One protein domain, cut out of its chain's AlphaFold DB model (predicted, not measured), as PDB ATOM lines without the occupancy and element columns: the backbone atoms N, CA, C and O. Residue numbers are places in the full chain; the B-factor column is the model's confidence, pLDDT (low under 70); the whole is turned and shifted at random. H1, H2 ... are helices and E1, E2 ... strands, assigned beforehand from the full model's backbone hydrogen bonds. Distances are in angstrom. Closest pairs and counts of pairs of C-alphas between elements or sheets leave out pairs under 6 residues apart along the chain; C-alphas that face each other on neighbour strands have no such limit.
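AT A GLANCE: This is residues 245 to 253 and 277 to 382 of the 382 residues of an uncharacterized protein of Chloroflexi bacterium (UniProt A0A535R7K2). This model has little regular structure: it is a loose chain of loops, with a small two-stranded sheet, E1 and E2, and a short helix, H1, towards one end of its longest axis, and a long winding stretch with no named element, residues 316 to 382, that leads away from E2 towards the other end; a second such stretch, residues 287 to 300, joins E1 to H1. The printed part has 115 residues, of which 13 are in named elements, in the order E1, H1, E2: mixed, helices and strands. The sheet is antiparallel; the whole is loose, with a radius of gyration of the C-alphas of 18.2 A and spans of 53 by 35 by 24 A.

IN THESE COORDINATES: E1 is residues 284 to 286, from C-alpha 284 at (28.879, -14.264, 2.489). H1 is residues 301 to 307, 10.0 A long. E2 is residues 313 to 315, ending at C-alpha 315 (27.180, -10.079, 3.614).

HOW THE PARTS SIT: E1 and E2 are antiparallel neighbours at 151 degrees, with N 285 and O 314 2.8 A apart, within hydrogen-bond range. The closest C-alphas of E1 and H1, Leu 286 and Ala 306, are 7.7 A apart. In H1 every O i to N i+4 pair is within range.

THE WHOLE: Residues 254 to 276 are not printed; C-alphas 253 and 277 are 8.0 A apart. The link E1 to H1 is long. Residues 343 to 348 stand free. Confidence is under 70 at residues 253, 277, 335 to 344 and 369 to 382.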
ATOM      1  N   ILE A 245      24.964 -11.432  -9.506       86.88
ATOM      2  CA  ILE A 245      25.017 -12.888  -9.355       86.88
ATOM      3  C   ILE A 245      24.622 -13.501 -10.693       86.88
ATOM      4  O   ILE A 245      23.482 -13.354 -11.122       86.88
ATOM      5  N   ILE A 246      25.562 -14.188 -11.338       87.44
ATOM      6  CA  ILE A 246      25.313 -14.884 -12.600       87.44
ATOM      7  C   ILE A 246      24.802 -16.289 -12.289       87.44
ATOM      8  O   ILE A 246      25.481 -17.070 -11.614       87.44
ATOM      9  N   VAL A 247      23.617 -16.620 -12.795       88.12
ATOM     10  CA  VAL A 247      23.000 -17.942 -12.623       88.12
ATOM     11  C   VAL A 247      22.989 -18.716 -13.937       88.12
ATOM     12  O   VAL A 247      22.834 -18.133 -15.002       88.12
ATOM     13  N   LYS A 248      23.163 -20.041 -13.871       87.56
ATOM     14  CA  LYS A 248      23.118 -20.937 -15.049       87.56
ATOM     15  C   LYS A 248      21.718 -21.457 -15.378       87.56
ATOM     16  O   LYS A 248      21.546 -22.150 -16.368       87.56
ATOM     17  N   ALA A 249      20.777 -21.244 -14.472       86.31
ATOM     18  CA  ALA A 249      19.389 -21.645 -14.586       86.31
ATOM     19  C   ALA A 249      18.576 -20.773 -13.629       86.31
ATOM     20  O   ALA A 249      19.122 -20.253 -12.649       86.31
ATOM     21  N   ASP A 250      17.282 -20.647 -13.897       86.06
ATOM     22  CA  ASP A 250      16.377 -19.893 -13.041       86.06
ATOM     23  C   ASP A 250      16.332 -20.492 -11.627       86.06
ATOM     24  O   ASP A 250      16.083 -21.685 -11.431       86.06
ATOM     25  N   ILE A 251      16.553 -19.637 -10.632       82.50
ATOM     26  CA  ILE A 251      16.417 -19.957  -9.216       82.50
ATOM     27  C   ILE A 251      15.166 -19.239  -8.741       82.50
ATOM     28  O   ILE A 251      15.190 -18.037  -8.503       82.50
ATOM     29  N   ALA A 252      14.069 -19.968  -8.602       76.50
ATOM     30  CA  ALA A 252      12.862 -19.463  -7.969       76.50
ATOM     31  C   ALA A 252      12.615 -20.254  -6.691       76.50
ATOM     32  O   ALA A 252      12.725 -21.483  -6.680       76.50
ATOM     33  N   ASN A 253      12.249 -19.562  -5.616       65.38
ATOM     34  CA  ASN A 253      11.724 -20.228  -4.437       65.38
ATOM     35  C   ASN A 253      10.445 -20.998  -4.838       65.38
ATOM     36  O   ASN A 253       9.500 -20.374  -5.339       65.38
ATOM     37  N   PRO A 277      20.215 -23.448  -3.078       69.75
ATOM     38  CA  PRO A 277      19.113 -22.674  -2.526       69.75
ATOM     39  C   PRO A 277      19.245 -21.184  -2.893       69.75
ATOM     40  O   PRO A 277      20.366 -20.696  -3.073       69.75
ATOM     41  N   PRO A 278      18.122 -20.446  -2.968       79.62
ATOM     42  CA  PRO A 278      18.134 -19.006  -3.219       79.62
ATOM     43  C   PRO A 278      18.991 -18.247  -2.185       79.62
ATOM     44  O   PRO A 278      18.982 -18.627  -1.006       79.62
ATOM     45  N   PRO A 279      19.716 -17.180  -2.584       84.94
ATOM     46  CA  PRO A 279      20.547 -16.399  -1.670       84.94
ATOM     47  C   PRO A 279      19.729 -15.802  -0.522       84.94
ATOM     48  O   PRO A 279      18.688 -15.174  -0.726       84.94
ATOM     49  N   ARG A 280      20.217 -15.980   0.706       86.69
ATOM     50  CA  ARG A 280      19.574 -15.474   1.925       86.69
ATOM     51  C   ARG A 280      20.417 -14.407   2.598       86.69
ATOM     52  O   ARG A 280      21.640 -14.370   2.444       86.69
ATOM     53  N   LYS A 281      19.761 -13.547   3.369       87.75
ATOM     54  CA  LYS A 281      20.409 -12.527   4.185       87.75
ATOM     55  C   LYS A 281      21.492 -13.159   5.065       87.75
ATOM     56  O   LYS A 281      21.262 -14.174   5.717       87.75
ATOM     57  N   GLY A 282      22.669 -12.537   5.091       86.00
ATOM     58  CA  GLY A 282      23.852 -13.053   5.783       86.00
ATOM     59  C   GLY A 282      24.697 -14.027   4.956       86.00
ATOM     60  O   GLY A 282      25.753 -14.443   5.421       86.00
ATOM     61  N   MET A 283      24.287 -14.372   3.727       88.75
ATOM     62  CA  MET A 283      25.158 -15.085   2.791       88.75
ATOM     63  C   MET A 283      26.419 -14.260   2.519       88.75
ATOM     64  O   MET A 283      26.333 -13.061   2.254       88.75
ATOM     65  N   GLN A 284      27.578 -14.915   2.588       90.12
ATOM     66  CA  GLN A 284      28.879 -14.264   2.489       90.12
ATOM     67  C   GLN A 284      29.436 -14.309   1.066       90.12
ATOM     68  O   GLN A 284      29.449 -15.358   0.424       90.12
ATOM     69  N   PHE A 285      29.947 -13.169   0.608       89.62
ATOM     70  CA  PHE A 285      30.711 -13.016  -0.624       89.62
ATOM     71  C   PHE A 285      32.154 -12.681  -0.264       89.62
ATOM     72  O   PHE A 285      32.412 -11.741   0.490       89.62
ATOM     73  N   LEU A 286      33.090 -13.461  -0.798       89.56
ATOM     74  CA  LEU A 286      34.520 -13.303  -0.557       89.56
ATOM     75  C   LEU A 286      35.169 -12.688  -1.799       89.56
ATOM     76  O   LEU A 286      34.939 -13.162  -2.910       89.56
ATOM     77  N   THR A 287      35.981 -11.648  -1.622       87.50
ATOM     78  CA  THR A 287      36.788 -11.087  -2.717       87.50
ATOM     79  C   THR A 287      38.058 -11.912  -2.965       87.50
ATOM     80  O   THR A 287      38.561 -12.560  -2.052       87.50
ATOM     81  N   CYS A 288      38.621 -11.847  -4.178       70.56
ATOM     82  CA  CYS A 288      39.974 -12.342  -4.493       70.56
ATOM     83  C   CYS A 288      40.194 -13.860  -4.309       70.56
ATOM     84  O   CYS A 288      41.185 -14.279  -3.709       70.56
ATOM     85  N   VAL A 289      39.288 -14.697  -4.826       74.50
ATOM     86  CA  VAL A 289      39.396 -16.164  -4.725       74.50
ATOM     87  C   VAL A 289      39.214 -16.836  -6.093       74.50
ATOM     88  O   VAL A 289      38.297 -17.621  -6.309       74.50
ATOM     89  N   ASP A 290      40.107 -16.529  -7.034       70.19
ATOM     90  CA  ASP A 290      39.925 -16.882  -8.455       70.19
ATOM     91  C   ASP A 290      40.119 -18.377  -8.776       70.19
ATOM     92  O   ASP A 290      39.721 -18.851  -9.837       70.19
ATOM     93  N   TRP A 291      40.745 -19.141  -7.876       74.75
ATOM     94  CA  TRP A 291      41.107 -20.550  -8.091       74.75
ATOM     95  C   TRP A 291      40.154 -21.551  -7.419       74.75
ATOM     96  O   TRP A 291      40.333 -22.762  -7.572       74.75
ATOM     97  N   LEU A 292      39.153 -21.072  -6.674       77.06
ATOM     98  CA  LEU A 292      38.129 -21.914  -6.056       77.06
ATOM     99  C   LEU A 292      36.830 -21.894  -6.865       77.06
ATOM    100  O   LEU A 292      36.593 -21.037  -7.711       77.06
ATOM    101  N   SER A 293      35.975 -22.884  -6.604       80.31
ATOM    102  CA  SER A 293      34.627 -22.888  -7.172       80.31
ATOM    103  C   SER A 293      33.856 -21.642  -6.703       80.31
ATOM    104  O   SER A 293      33.938 -21.321  -5.519       80.31
ATOM    105  N   PRO A 294      33.068 -20.976  -7.572       80.06
ATOM    106  CA  PRO A 294      32.332 -19.755  -7.212       80.06
ATOM    107  C   PRO A 294      31.354 -19.924  -6.043       80.06
ATOM    108  O   PRO A 294      31.004 -18.957  -5.374       80.06
ATOM    109  N   VAL A 295      30.904 -21.158  -5.796       82.62
ATOM    110  CA  VAL A 295      30.055 -21.518  -4.662       82.62
ATOM    111  C   VAL A 295      30.836 -22.468  -3.765       82.62
ATOM    112  O   VAL A 295      31.210 -23.564  -4.186       82.62
ATOM    113  N   VAL A 296      31.067 -22.052  -2.521       82.25
ATOM    114  CA  VAL A 296      31.777 -22.842  -1.510       82.25
ATOM    115  C   VAL A 296      30.885 -22.996  -0.287       82.25
ATOM    116  O   VAL A 296      30.430 -22.010   0.286       82.25
ATOM    117  N   ALA A 297      30.637 -24.238   0.132       81.00
ATOM    118  CA  ALA A 297      29.885 -24.486   1.354       81.00
ATOM    119  C   ALA A 297      30.755 -24.188   2.599       81.00
ATOM    120  O   ALA A 297      31.920 -24.603   2.627       81.00
ATOM    121  N   PRO A 298      30.220 -23.530   3.649       79.62
ATOM    122  CA  PRO A 298      31.004 -23.100   4.817       79.62
ATOM    123  C   PRO A 298      31.693 -24.234   5.588       79.62
ATOM    124  O   PRO A 298      32.678 -24.021   6.287       79.62
ATOM    125  N   ASN A 299      31.166 -25.453   5.482       80.88
ATOM    126  CA  ASN A 299      31.673 -26.646   6.158       80.88
ATOM    127  C   ASN A 299      32.794 -27.366   5.389       80.88
ATOM    128  O   ASN A 299      33.315 -28.368   5.878       80.88
ATOM    129  N   LEU A 300      33.158 -26.899   4.192       85.12
ATOM    130  CA  LEU A 300      34.198 -27.522   3.379       85.12
ATOM    131  C   LEU A 300      35.580 -26.907   3.656       85.12
ATOM    132  O   LEU A 300      35.685 -25.701   3.884       85.12
ATOM    133  N   PRO A 301      36.677 -27.684   3.549       86.12
ATOM    134  CA  PRO A 301      38.041 -27.163   3.696       86.12
ATOM    135  C   PRO A 301      38.361 -25.999   2.753       86.12
ATOM    136  O   PRO A 301      39.129 -25.111   3.116       86.12
ATOM    137  N   ALA A 302      37.740 -25.983   1.569       85.19
ATOM    138  CA  ALA A 302      37.850 -24.901   0.595       85.19
ATOM    139  C   ALA A 302      37.455 -23.534   1.183       85.19
ATOM    140  O   ALA A 302      38.085 -22.532   0.865       85.19
ATOM    141  N   TYR A 303      36.473 -23.488   2.091       86.94
ATOM    142  CA  TYR A 303      36.064 -22.247   2.747       86.94
ATOM    143  C   TYR A 303      37.165 -21.708   3.673       86.94
ATOM    144  O   TYR A 303      37.528 -20.536   3.606       86.94
ATOM    145  N   ASN A 304      37.782 -22.582   4.474       87.69
ATOM    146  CA  ASN A 304      38.903 -22.202   5.338       87.69
ATOM    147  C   ASN A 304      40.137 -21.773   4.528       87.69
ATOM    148  O   ASN A 304      40.852 -20.861   4.938       87.69
ATOM    149  N   GLN A 305      40.379 -22.403   3.374       87.00
ATOM    150  CA  GLN A 305      41.442 -21.999   2.451       87.00
ATOM    151  C   GLN A 305      41.180 -20.614   1.848       87.00
ATOM    152  O   GLN A 305      42.104 -19.809   1.776       87.00
ATOM    153  N   ALA A 306      39.930 -20.314   1.477       86.94
ATOM    154  CA  ALA A 306      39.540 -18.987   1.012       86.94
ATOM    155  C   ALA A 306      39.757 -17.925   2.103       86.94
ATOM    156  O   ALA A 306      40.362 -16.891   1.839       86.94
ATOM    157  N   LEU A 307      39.344 -18.199   3.347       88.06
ATOM    158  CA  LEU A 307      39.540 -17.276   4.472       88.06
ATOM    159  C   LEU A 307      41.016 -17.046   4.828       88.06
ATOM    160  O   LEU A 307      41.371 -15.952   5.270       88.06
ATOM    161  N   ALA A 308      41.885 -18.039   4.617       88.81
ATOM    162  CA  ALA A 308      43.323 -17.911   4.856       88.81
ATOM    163  C   ALA A 308      44.006 -16.880   3.935       88.81
ATOM    164  O   ALA A 308      45.097 -16.413   4.250       88.81
ATOM    165  N   LEU A 309      43.362 -16.492   2.828       88.38
ATOM    166  CA  LEU A 309      43.828 -15.420   1.941       88.38
ATOM    167  C   LEU A 309      43.436 -14.017   2.431       88.38
ATOM    168  O   LEU A 309      43.734 -13.035   1.757       88.38
ATOM    169  N   HIS A 310      42.784 -13.912   3.594       88.94
ATOM    170  CA  HIS A 310      42.273 -12.663   4.162       88.94
ATOM    171  C   HIS A 310      41.404 -11.844   3.180       88.94
ATOM    172  O   HIS A 310      41.663 -10.654   2.974       88.94
ATOM    173  N   PRO A 311      40.365 -12.453   2.573       90.44
ATOM    174  CA  PRO A 311      39.469 -11.750   1.668       90.44
ATOM    175  C   PRO A 311      38.653 -10.697   2.422       90.44
ATOM    176  O   PRO A 311      38.400 -10.809   3.625       90.44
ATOM    177  N   THR A 312      38.170  -9.689   1.696       91.00
ATOM    178  CA  THR A 312      37.118  -8.824   2.236       91.00
ATOM    179  C   THR A 312      35.804  -9.589   2.164       91.00
ATOM    180  O   THR A 312      35.417 -10.060   1.095       91.00
ATOM    181  N   VAL A 313      35.141  -9.736   3.310       91.31
ATOM    182  CA  VAL A 313      33.875 -10.463   3.424       91.31
ATOM    183  C   VAL A 313      32.725  -9.468   3.371       91.31
ATOM    184  O   VAL A 313      32.625  -8.581   4.218       91.31
ATOM    185  N   PHE A 314      31.850  -9.632   2.385       92.25
ATOM    186  CA  PHE A 314      30.577  -8.924   2.301       92.25
ATOM    187  C   PHE A 314      29.437  -9.861   2.671       92.25
ATOM    188  O   PHE A 314      29.497 -11.052   2.384       92.25
ATOM    189  N   GLU A 315      28.381  -9.321   3.268       91.75
ATOM    190  CA  GLU A 315      27.180 -10.079   3.614       91.75
ATOM    191  C   GLU A 315      25.970  -9.538   2.862       91.75
ATOM    192  O   GLU A 315      25.764  -8.324   2.764       91.75
ATOM    193  N   LEU A 316      25.145 -10.451   2.349       91.38
ATOM    194  CA  LEU A 316      23.897 -10.102   1.691       91.38
ATOM    195  C   LEU A 316      22.951  -9.422   2.691       91.38
ATOM    196  O   LEU A 316      22.646  -9.972   3.751       91.38
ATOM    197  N   MET A 317      22.465  -8.228   2.354       89.31
ATOM    198  CA  MET A 317      21.621  -7.432   3.256       89.31
ATOM    199  C   MET A 317      20.149  -7.870   3.283       89.31
ATOM    200  O   MET A 317      19.460  -7.616   4.277       89.31
ATOM    201  N   TYR A 318      19.679  -8.516   2.215       86.62
ATOM    202  CA  TYR A 318      18.278  -8.869   1.977       86.62
ATOM    203  C   TYR A 318      18.180 -10.283   1.410       86.62
ATOM    204  O   TYR A 318      19.120 -10.746   0.773       86.62
ATOM    205  N   ASP A 319      17.056 -10.959   1.622       86.31
ATOM    206  CA  ASP A 319      16.785 -12.228   0.948       86.31
ATOM    207  C   ASP A 319      16.503 -11.992  -0.541       86.31
ATOM    208  O   ASP A 319      15.863 -11.005  -0.909       86.31
ATOM    209  N   VAL A 320      16.983 -12.896  -1.395       86.62
ATOM    210  CA  VAL A 320      16.735 -12.875  -2.839       86.62
ATOM    211  C   VAL A 320      15.965 -14.138  -3.198       86.62
ATOM    212  O   VAL A 320      16.512 -15.235  -3.156       86.62
ATOM    213  N   ASP A 321      14.680 -13.986  -3.514       83.12
ATOM    214  CA  ASP A 321      13.778 -15.123  -3.747       83.12
ATOM    215  C   ASP A 321      13.823 -15.678  -5.171       83.12
ATOM    216  O   ASP A 321      13.551 -16.864  -5.379       83.12
ATOM    217  N   GLU A 322      14.129 -14.821  -6.145       85.75
ATOM    218  CA  GLU A 322      14.068 -15.134  -7.570       85.75
ATOM    219  C   GLU A 322      15.302 -14.566  -8.291       85.75
ATOM    220  O   GLU A 322      15.579 -13.369  -8.213       85.75
ATOM    221  N   LEU A 323      16.026 -15.416  -9.017       88.19
ATOM    222  CA  LEU A 323      17.072 -15.050  -9.971       88.19
ATOM    223  C   LEU A 323      16.767 -15.733 -11.302       88.19
ATOM    224  O   LEU A 323      16.438 -16.917 -11.326       88.19
ATOM    225  N   TYR A 324      16.891 -14.993 -12.398       88.94
ATOM    226  CA  TYR A 324      16.556 -15.474 -13.735       88.94
ATOM    227  C   TYR A 324      17.785 -15.422 -14.634       88.94
ATOM    228  O   TYR A 324      18.464 -14.396 -14.684       88.94
ATOM    229  N   GLU A 325      18.045 -16.492 -15.382       90.62
ATOM    230  CA  GLU A 325      19.175 -16.557 -16.317       90.62
ATOM    231  C   GLU A 325      19.063 -15.469 -17.397       90.62
ATOM    232  O   GLU A 325      20.048 -14.819 -17.743       90.62
ATOM    233  N   ALA A 326      17.838 -15.184 -17.851       89.00
ATOM    234  CA  ALA A 326      17.556 -14.124 -18.818       89.00
ATOM    235  C   ALA A 326      17.921 -12.709 -18.323       89.00
ATOM    236  O   ALA A 326      17.979 -11.786 -19.129       89.00
ATOM    237  N   HIS A 327      18.149 -12.509 -17.019       90.25
ATOM    238  CA  HIS A 327      18.558 -11.218 -16.452       90.25
ATOM    239  C   HIS A 327      20.082 -11.072 -16.313       90.25
ATOM    240  O   HIS A 327      20.547 -10.022 -15.872       90.25
ATOM    241  N   ASN A 328      20.867 -12.092 -16.679       90.12
ATOM    242  CA  ASN A 328      22.328 -12.013 -16.637       90.12
ATOM    243  C   ASN A 328      22.869 -10.954 -17.613       90.12
ATOM    244  O   ASN A 328      23.821 -10.249 -17.284       90.12
ATOM    245  N   GLU A 329      22.261 -10.834 -18.796       88.88
ATOM    246  CA  GLU A 329      22.676  -9.901 -19.843       88.88
ATOM    247  C   GLU A 329      21.447  -9.257 -20.494       88.88
ATOM    248  O   GLU A 329      20.541  -9.942 -20.964       88.88
ATOM    249  N   LEU A 330      21.409  -7.922 -20.503       88.62
ATOM    250  CA  LEU A 330      20.305  -7.130 -21.042       88.62
ATOM    251  C   LEU A 330      20.849  -6.122 -22.054       88.62
ATOM    252  O   LEU A 330      21.750  -5.343 -21.747       88.62
ATOM    253  N   HIS A 331      20.257  -6.078 -23.246       84.69
ATOM    254  CA  HIS A 331      20.660  -5.146 -24.301       84.69
ATOM    255  C   HIS A 331      19.649  -4.012 -24.481       84.69
ATOM    256  O   HIS A 331      18.450  -4.191 -24.270       84.69
ATOM    257  N   PHE A 332      20.112  -2.843 -24.932       83.44
ATOM    258  CA  PHE A 332      19.223  -1.743 -25.301       83.44
ATOM    259  C   PHE A 332      18.591  -1.955 -26.675       83.44
ATOM    260  O   PHE A 332      19.243  -2.366 -27.634       83.44
ATOM    261  N   TYR A 333      17.317  -1.591 -26.788       81.06
ATOM    262  CA  TYR A 333      16.652  -1.468 -28.074       81.06
ATOM    263  C   TYR A 333      16.947  -0.092 -28.678       81.06
ATOM    264  O   TYR A 333      16.525   0.938 -28.152       81.06
ATOM    265  N   THR A 334      17.665  -0.067 -29.799       72.75
ATOM    266  CA  THR A 334      18.199   1.175 -30.379       72.75
ATOM    267  C   THR A 334      17.265   1.865 -31.375       72.75
ATOM    268  O   THR A 334      17.642   2.867 -31.977       72.75
ATOM    269  N   TRP A 335      16.046   1.348 -31.584       68.31
ATOM    270  CA  TRP A 335      15.054   1.909 -32.519       68.31
ATOM    271  C   TRP A 335      15.596   2.172 -33.944       68.31
ATOM    272  O   TRP A 335      15.085   3.030 -34.665       68.31
ATOM    273  N   GLY A 336      16.630   1.433 -34.364       64.06
ATOM    274  CA  GLY A 336      17.286   1.586 -35.667       64.06
ATOM    275  C   GLY A 336      18.418   2.620 -35.717       64.06
ATOM    276  O   GLY A 336      19.035   2.779 -36.769       64.06
ATOM    277  N   ALA A 337      18.730   3.294 -34.608       59.41
ATOM    278  CA  ALA A 337      19.881   4.179 -34.506       59.41
ATOM    279  C   ALA A 337      21.154   3.385 -34.159       59.41
ATOM    280  O   ALA A 337      21.116   2.465 -33.345       59.41
ATOM    281  N   ARG A 338      22.276   3.697 -34.819       56.38
ATOM    282  CA  ARG A 338      23.538   2.938 -34.678       56.38
ATOM    283  C   ARG A 338      24.589   3.634 -33.811       56.38
ATOM    284  O   ARG A 338      25.392   2.943 -33.203       56.38
ATOM    285  N   ASP A 339      24.504   4.958 -33.685       57.06
ATOM    286  CA  ASP A 339      25.504   5.801 -33.011       57.06
ATOM    287  C   ASP A 339      24.859   6.641 -31.894       57.06
ATOM    288  O   ASP A 339      25.016   7.860 -31.836       57.06
ATOM    289  N   CYS A 340      24.028   6.023 -31.050       55.25
ATOM    290  CA  CYS A 340      23.313   6.748 -29.998       55.25
ATOM    291  C   CYS A 340      23.790   6.345 -28.609       55.25
ATOM    292  O   CYS A 340      23.690   5.188 -28.212       55.25
ATOM    293  N   CYS A 341      24.257   7.339 -27.859       61.34
ATOM    294  CA  CYS A 341      24.603   7.201 -26.455       61.34
ATOM    295  C   CYS A 341      23.379   7.512 -25.587       61.34
ATOM    296  O   CYS A 341      22.606   8.427 -25.885       61.34
ATOM    297  N   LEU A 342      23.231   6.801 -24.470       66.69
ATOM    298  CA  LEU A 342      22.358   7.256 -23.391       66.69
ATOM    299  C   LEU A 342      22.943   8.554 -22.815       66.69
ATOM    300  O   LEU A 342      24.093   8.551 -22.370       66.69
ATOM    301  N   PRO A 343      22.207   9.681 -22.833       64.94
ATOM    302  CA  PRO A 343      22.735  10.929 -22.311       64.94
ATOM    303  C   PRO A 343      22.992  10.800 -20.808       64.94
ATOM    304  O   PRO A 343      22.242  10.139 -20.085       64.94
ATOM    305  N   LYS A 344      24.041  11.467 -20.319       66.62
ATOM    306  CA  LYS A 344      24.357  11.499 -18.887       66.62
ATOM    307  C   LYS A 344      23.143  12.018 -18.106       66.62
ATOM    308  O   LYS A 344      22.658  13.115 -18.374       66.62
ATOM    309  N   GLY A 345      22.655  11.226 -17.151       71.62
ATOM    310  CA  GLY A 345      21.452  11.541 -16.371       71.62
ATOM    311  C   GLY A 345      20.133  11.037 -16.972       71.62
ATOM    312  O   GLY A 345      19.069  11.392 -16.462       71.62
ATOM    313  N   ALA A 346      20.162  10.213 -18.026       71.19
ATOM    314  CA  ALA A 346      18.973   9.511 -18.499       71.19
ATOM    315  C   ALA A 346      18.378   8.632 -17.386       71.19
ATOM    316  O   ALA A 346      19.066   7.810 -16.791       71.19
ATOM    317  N   THR A 347      17.079   8.787 -17.129       80.44
ATOM    318  CA  THR A 347      16.346   8.011 -16.110       80.44
ATOM    319  C   THR A 347      15.467   6.914 -16.707       80.44
ATOM    320  O   THR A 347      14.722   6.257 -15.984       80.44
ATOM    321  N   ARG A 348      15.485   6.746 -18.038       81.31
ATOM    322  CA  ARG A 348      14.647   5.794 -18.783       81.31
ATOM    323  C   ARG A 348      15.386   5.305 -20.029       81.31
ATOM    324  O   ARG A 348      16.005   6.115 -20.714       81.31
ATOM    325  N   ALA A 349      15.253   4.019 -20.343       82.75
ATOM    326  CA  ALA A 349      15.781   3.381 -21.548       82.75
ATOM    327  C   ALA A 349      14.856   2.234 -21.991       82.75
ATOM    328  O   ALA A 349      14.095   1.708 -21.179       82.75
ATOM    329  N   THR A 350      14.899   1.855 -23.271       85.56
ATOM    330  CA  THR A 350      14.139   0.710 -23.807       85.56
ATOM    331  C   THR A 350      15.065  -0.494 -23.944       85.56
ATOM    332  O   THR A 350      16.146  -0.361 -24.514       85.56
ATOM    333  N   LEU A 351      14.647  -1.662 -23.451       87.19
ATOM    334  CA  LEU A 351      15.397  -2.916 -23.565       87.19
ATOM    335  C   LEU A 351      14.971  -3.714 -24.805       87.19
ATOM    336  O   LEU A 351      13.830  -3.619 -25.254       87.19
ATOM    337  N   LEU A 352      15.903  -4.488 -25.357       86.50
ATOM    338  CA  LEU A 352      15.676  -5.455 -26.425       86.50
ATOM    339  C   LEU A 352      15.241  -6.790 -25.804       86.50
ATOM    340  O   LEU A 352      15.995  -7.381 -25.032       86.50
ATOM    341  N   GLY A 353      14.056  -7.272 -26.176       86.19
ATOM    342  CA  GLY A 353      13.467  -8.508 -25.652       86.19
ATOM    343  C   GLY A 353      12.231  -8.254 -24.788       86.19
ATOM    344  O   GLY A 353      11.755  -7.122 -24.691       86.19
ATOM    345  N   ASP A 354      11.708  -9.322 -24.190       87.44
ATOM    346  CA  ASP A 354      10.581  -9.280 -23.257       87.44
ATOM    347  C   ASP A 354      11.028  -9.820 -21.893       87.44
ATOM    348  O   ASP A 354      11.497 -10.954 -21.791       87.44
ATOM    349  N   TYR A 355      10.895  -8.995 -20.852       89.25
ATOM    350  CA  TYR A 355      11.347  -9.289 -19.488       89.25
ATOM    351  C   TYR A 355      10.191  -9.102 -18.496       89.25
ATOM    352  O   TYR A 355      10.202  -8.171 -17.688       89.25
ATOM    353  N   PRO A 356       9.173  -9.982 -18.519       87.38
ATOM    354  CA  PRO A 356       7.970  -9.836 -17.694       87.38
ATOM    355  C   PRO A 356       8.237  -9.982 -16.189       87.38
ATOM    356  O   PRO A 356       7.359  -9.717 -15.368       87.38
ATOM    357  N   LYS A 357       9.435 -10.445 -15.815       87.19
ATOM    358  CA  LYS A 357       9.859 -10.658 -14.432       87.19
ATOM    359  C   LYS A 357      10.581  -9.461 -13.815       87.19
ATOM    360  O   LYS A 357      10.730  -9.464 -12.597       87.19
ATOM    361  N   LEU A 358      10.968  -8.451 -14.603       88.19
ATOM    362  CA  LEU A 358      11.500  -7.193 -14.072       88.19
ATOM    363  C   LEU A 358      10.376  -6.379 -13.425       88.19
ATOM    364  O   LEU A 358       9.334  -6.131 -14.035       88.19
ATOM    365  N   ARG A 359      10.589  -5.950 -12.182       87.88
ATOM    366  CA  ARG A 359       9.614  -5.199 -11.383       87.88
ATOM    367  C   ARG A 359      10.162  -3.822 -11.026       87.88
ATOM    368  O   ARG A 359      11.364  -3.570 -10.999       87.88
ATOM    369  N   ALA A 360       9.256  -2.895 -10.730       85.88
ATOM    370  CA  ALA A 360       9.652  -1.599 -10.193       85.88
ATOM    371  C   ALA A 360      10.355  -1.794  -8.837       85.88
ATOM    372  O   ALA A 360       9.776  -2.384  -7.927       85.88
ATOM    373  N   GLY A 361      11.581  -1.280  -8.714       83.62
ATOM    374  CA  GLY A 361      12.445  -1.475  -7.543       83.62
ATOM    375  C   GLY A 361      13.709  -2.281  -7.845       83.62
ATOM    376  O   GLY A 361      14.679  -2.157  -7.098       83.62
ATOM    377  N   ASP A 362      13.731  -3.024  -8.954       85.06
ATOM    378  CA  ASP A 362      14.929  -3.733  -9.402       85.06
ATOM    379  C   ASP A 362      16.014  -2.741  -9.838       85.06
ATOM    380  O   ASP A 362      15.745  -1.713 -10.470       85.06
ATOM    381  N   VAL A 363      17.262  -3.057  -9.496       86.75
ATOM    382  CA  VAL A 363      18.429  -2.245  -9.848       86.75
ATOM    383  C   VAL A 363      19.098  -2.854 -11.069       86.75
ATOM    384  O   VAL A 363      19.604  -3.971 -11.014       86.75
ATOM    385  N   LEU A 364      19.118  -2.099 -12.167       86.12
ATOM    386  CA  LEU A 364      19.844  -2.460 -13.380       86.12
ATOM    387  C   LEU A 364      21.175  -1.714 -13.416       86.12
ATOM    388  O   LEU A 364      21.209  -0.486 -13.307       86.12
ATOM    389  N   ILE A 365      22.258  -2.465 -13.582       84.88
ATOM    390  CA  ILE A 365      23.609  -1.931 -13.738       84.88
ATOM    391  C   ILE A 365      24.019  -2.193 -15.179       84.88
ATOM    392  O   ILE A 365      23.989  -3.332 -15.635       84.88
ATOM    393  N   PHE A 366      24.370  -1.131 -15.895       79.31
ATOM    394  CA  PHE A 366      24.846  -1.224 -17.269       79.31
ATOM    395  C   PHE A 366      26.338  -0.918 -17.285       79.31
ATOM    396  O   PHE A 366      26.758   0.151 -16.840       79.31
ATOM    397  N   GLU A 367      27.114  -1.865 -17.794       78.69
ATOM    398  CA  GLU A 367      28.550  -1.728 -17.999       78.69
ATOM    399  C   GLU A 367      28.837  -1.385 -19.466       78.69
ATOM    400  O   GLU A 367      28.233  -1.936 -20.388       78.69
ATOM    401  N   GLU A 368      29.762  -0.453 -19.693       72.56
ATOM    402  CA  GLU A 368      30.241  -0.127 -21.034       72.56
ATOM    403  C   GLU A 368      31.299  -1.150 -21.471       72.56
ATOM    404  O   GLU A 368      32.471  -1.068 -21.101       72.56
ATOM    405  N   VAL A 369      30.874  -2.118 -22.285       69.56
ATOM    406  CA  VAL A 369      31.756  -3.171 -22.826       69.56
ATOM    407  C   VAL A 369      32.614  -2.657 -23.994       69.56
ATOM    408  O   VAL A 369      33.765  -3.066 -24.158       69.56
ATOM    409  N   PHE A 370      32.075  -1.734 -24.801       62.50
ATOM    410  CA  PHE A 370      32.760  -1.129 -25.949       62.50
ATOM    411  C   PHE A 370      32.657   0.393 -25.910       62.50
ATOM    412  O   PHE A 370      31.568   0.949 -26.039       62.50
ATOM    413  N   GLY A 371      33.810   1.052 -25.787       55.03
ATOM    414  CA  GLY A 371      33.895   2.505 -25.860       55.03
ATOM    415  C   GLY A 371      33.730   3.019 -27.295       55.03
ATOM    416  O   GLY A 371      34.292   2.425 -28.219       55.03
ATOM    417  N   PRO A 372      33.057   4.161 -27.523       52.88
ATOM    418  CA  PRO A 372      32.871   4.727 -28.864       52.88
ATOM    419  C   PRO A 372      34.189   5.128 -29.552       52.88
ATOM    420  O   PRO A 372      34.230   5.272 -30.771       52.88
ATOM    421  N   TYR A 373      35.274   5.297 -28.788       52.91
ATOM    422  CA  TYR A 373      36.593   5.702 -29.293       52.91
ATOM    423  C   TYR A 373      37.612   4.560 -29.368       52.91
ATOM    424  O   TYR A 373      38.641   4.689 -30.030       52.91
ATOM    425  N   THR A 374      37.339   3.438 -28.709       50.19
ATOM    426  CA  THR A 374      38.242   2.292 -28.619       50.19
ATOM    427  C   THR A 374      37.442   1.054 -28.968       50.19
ATOM    428  O   THR A 374      36.775   0.481 -28.115       50.19
ATOM    429  N   ALA A 375      37.526   0.609 -30.221       41.16
ATOM    430  CA  ALA A 375      37.007  -0.687 -30.666       41.16
ATOM    431  C   ALA A 375      37.787  -1.883 -30.059       41.16
ATOM    432  O   ALA A 375      38.022  -2.880 -30.731       41.16
ATOM    433  N   ASN A 376      38.214  -1.765 -28.800       35.06
ATOM    434  CA  ASN A 376      38.860  -2.778 -27.981       35.06
ATOM    435  C   ASN A 376      38.130  -2.822 -26.637       35.06
ATOM    436  O   ASN A 376      37.851  -1.765 -26.068       35.06
ATOM    437  N   CYS A 377      37.851  -4.037 -26.154       32.88
ATOM    438  CA  CYS A 377      37.240  -4.285 -24.849       32.88
ATOM    439  C   CYS A 377      37.928  -3.448 -23.761       32.88
ATOM    440  O   CYS A 377      39.159  -3.418 -23.675       32.88
ATOM    441  N   SER A 378      37.122  -2.753 -22.963       31.66
ATOM    442  CA  SER A 378      37.565  -1.908 -21.860       31.66
ATOM    443  C   SER A 378      38.365  -2.726 -20.838       31.66
ATOM    444  O   SER A 378      37.848  -3.593 -20.142       31.66
ATOM    445  N   CYS A 379      39.662  -2.434 -20.718       24.94
ATOM    446  CA  CYS A 379      40.408  -2.759 -19.507       24.94
ATOM    447  C   CYS A 379      40.030  -1.741 -18.421       24.94
ATOM    448  O   CYS A 379      40.417  -0.580 -18.521       24.94
ATOM    449  N   ASN A 380      39.267  -2.216 -17.431       24.75
ATOM    450  CA  ASN A 380      39.172  -1.813 -16.019       24.75
ATOM    451  C   ASN A 380      39.560  -0.369 -15.622       24.75
ATOM    452  O   ASN A 380      40.736  -0.003 -15.723       24.75
ATOM    453  N   PRO A 381      38.664   0.389 -14.963       30.94
ATOM    454  CA  PRO A 381      39.064   1.434 -14.039       30.94
ATOM    455  C   PRO A 381      39.085   0.887 -12.601       30.94
ATOM    456  O   PRO A 381      38.121   0.294 -12.122       30.94
ATOM    457  N   THR A 382      40.219   1.086 -11.934       30.12
ATOM    458  CA  THR A 382      40.391   1.012 -10.472       30.12
ATOM    459  C   THR A 382      39.393   1.860  -9.703       30.12
ATOM    460  O   THR A 382      39.107   2.977 -10.197       30.12
TER     461      THR A 382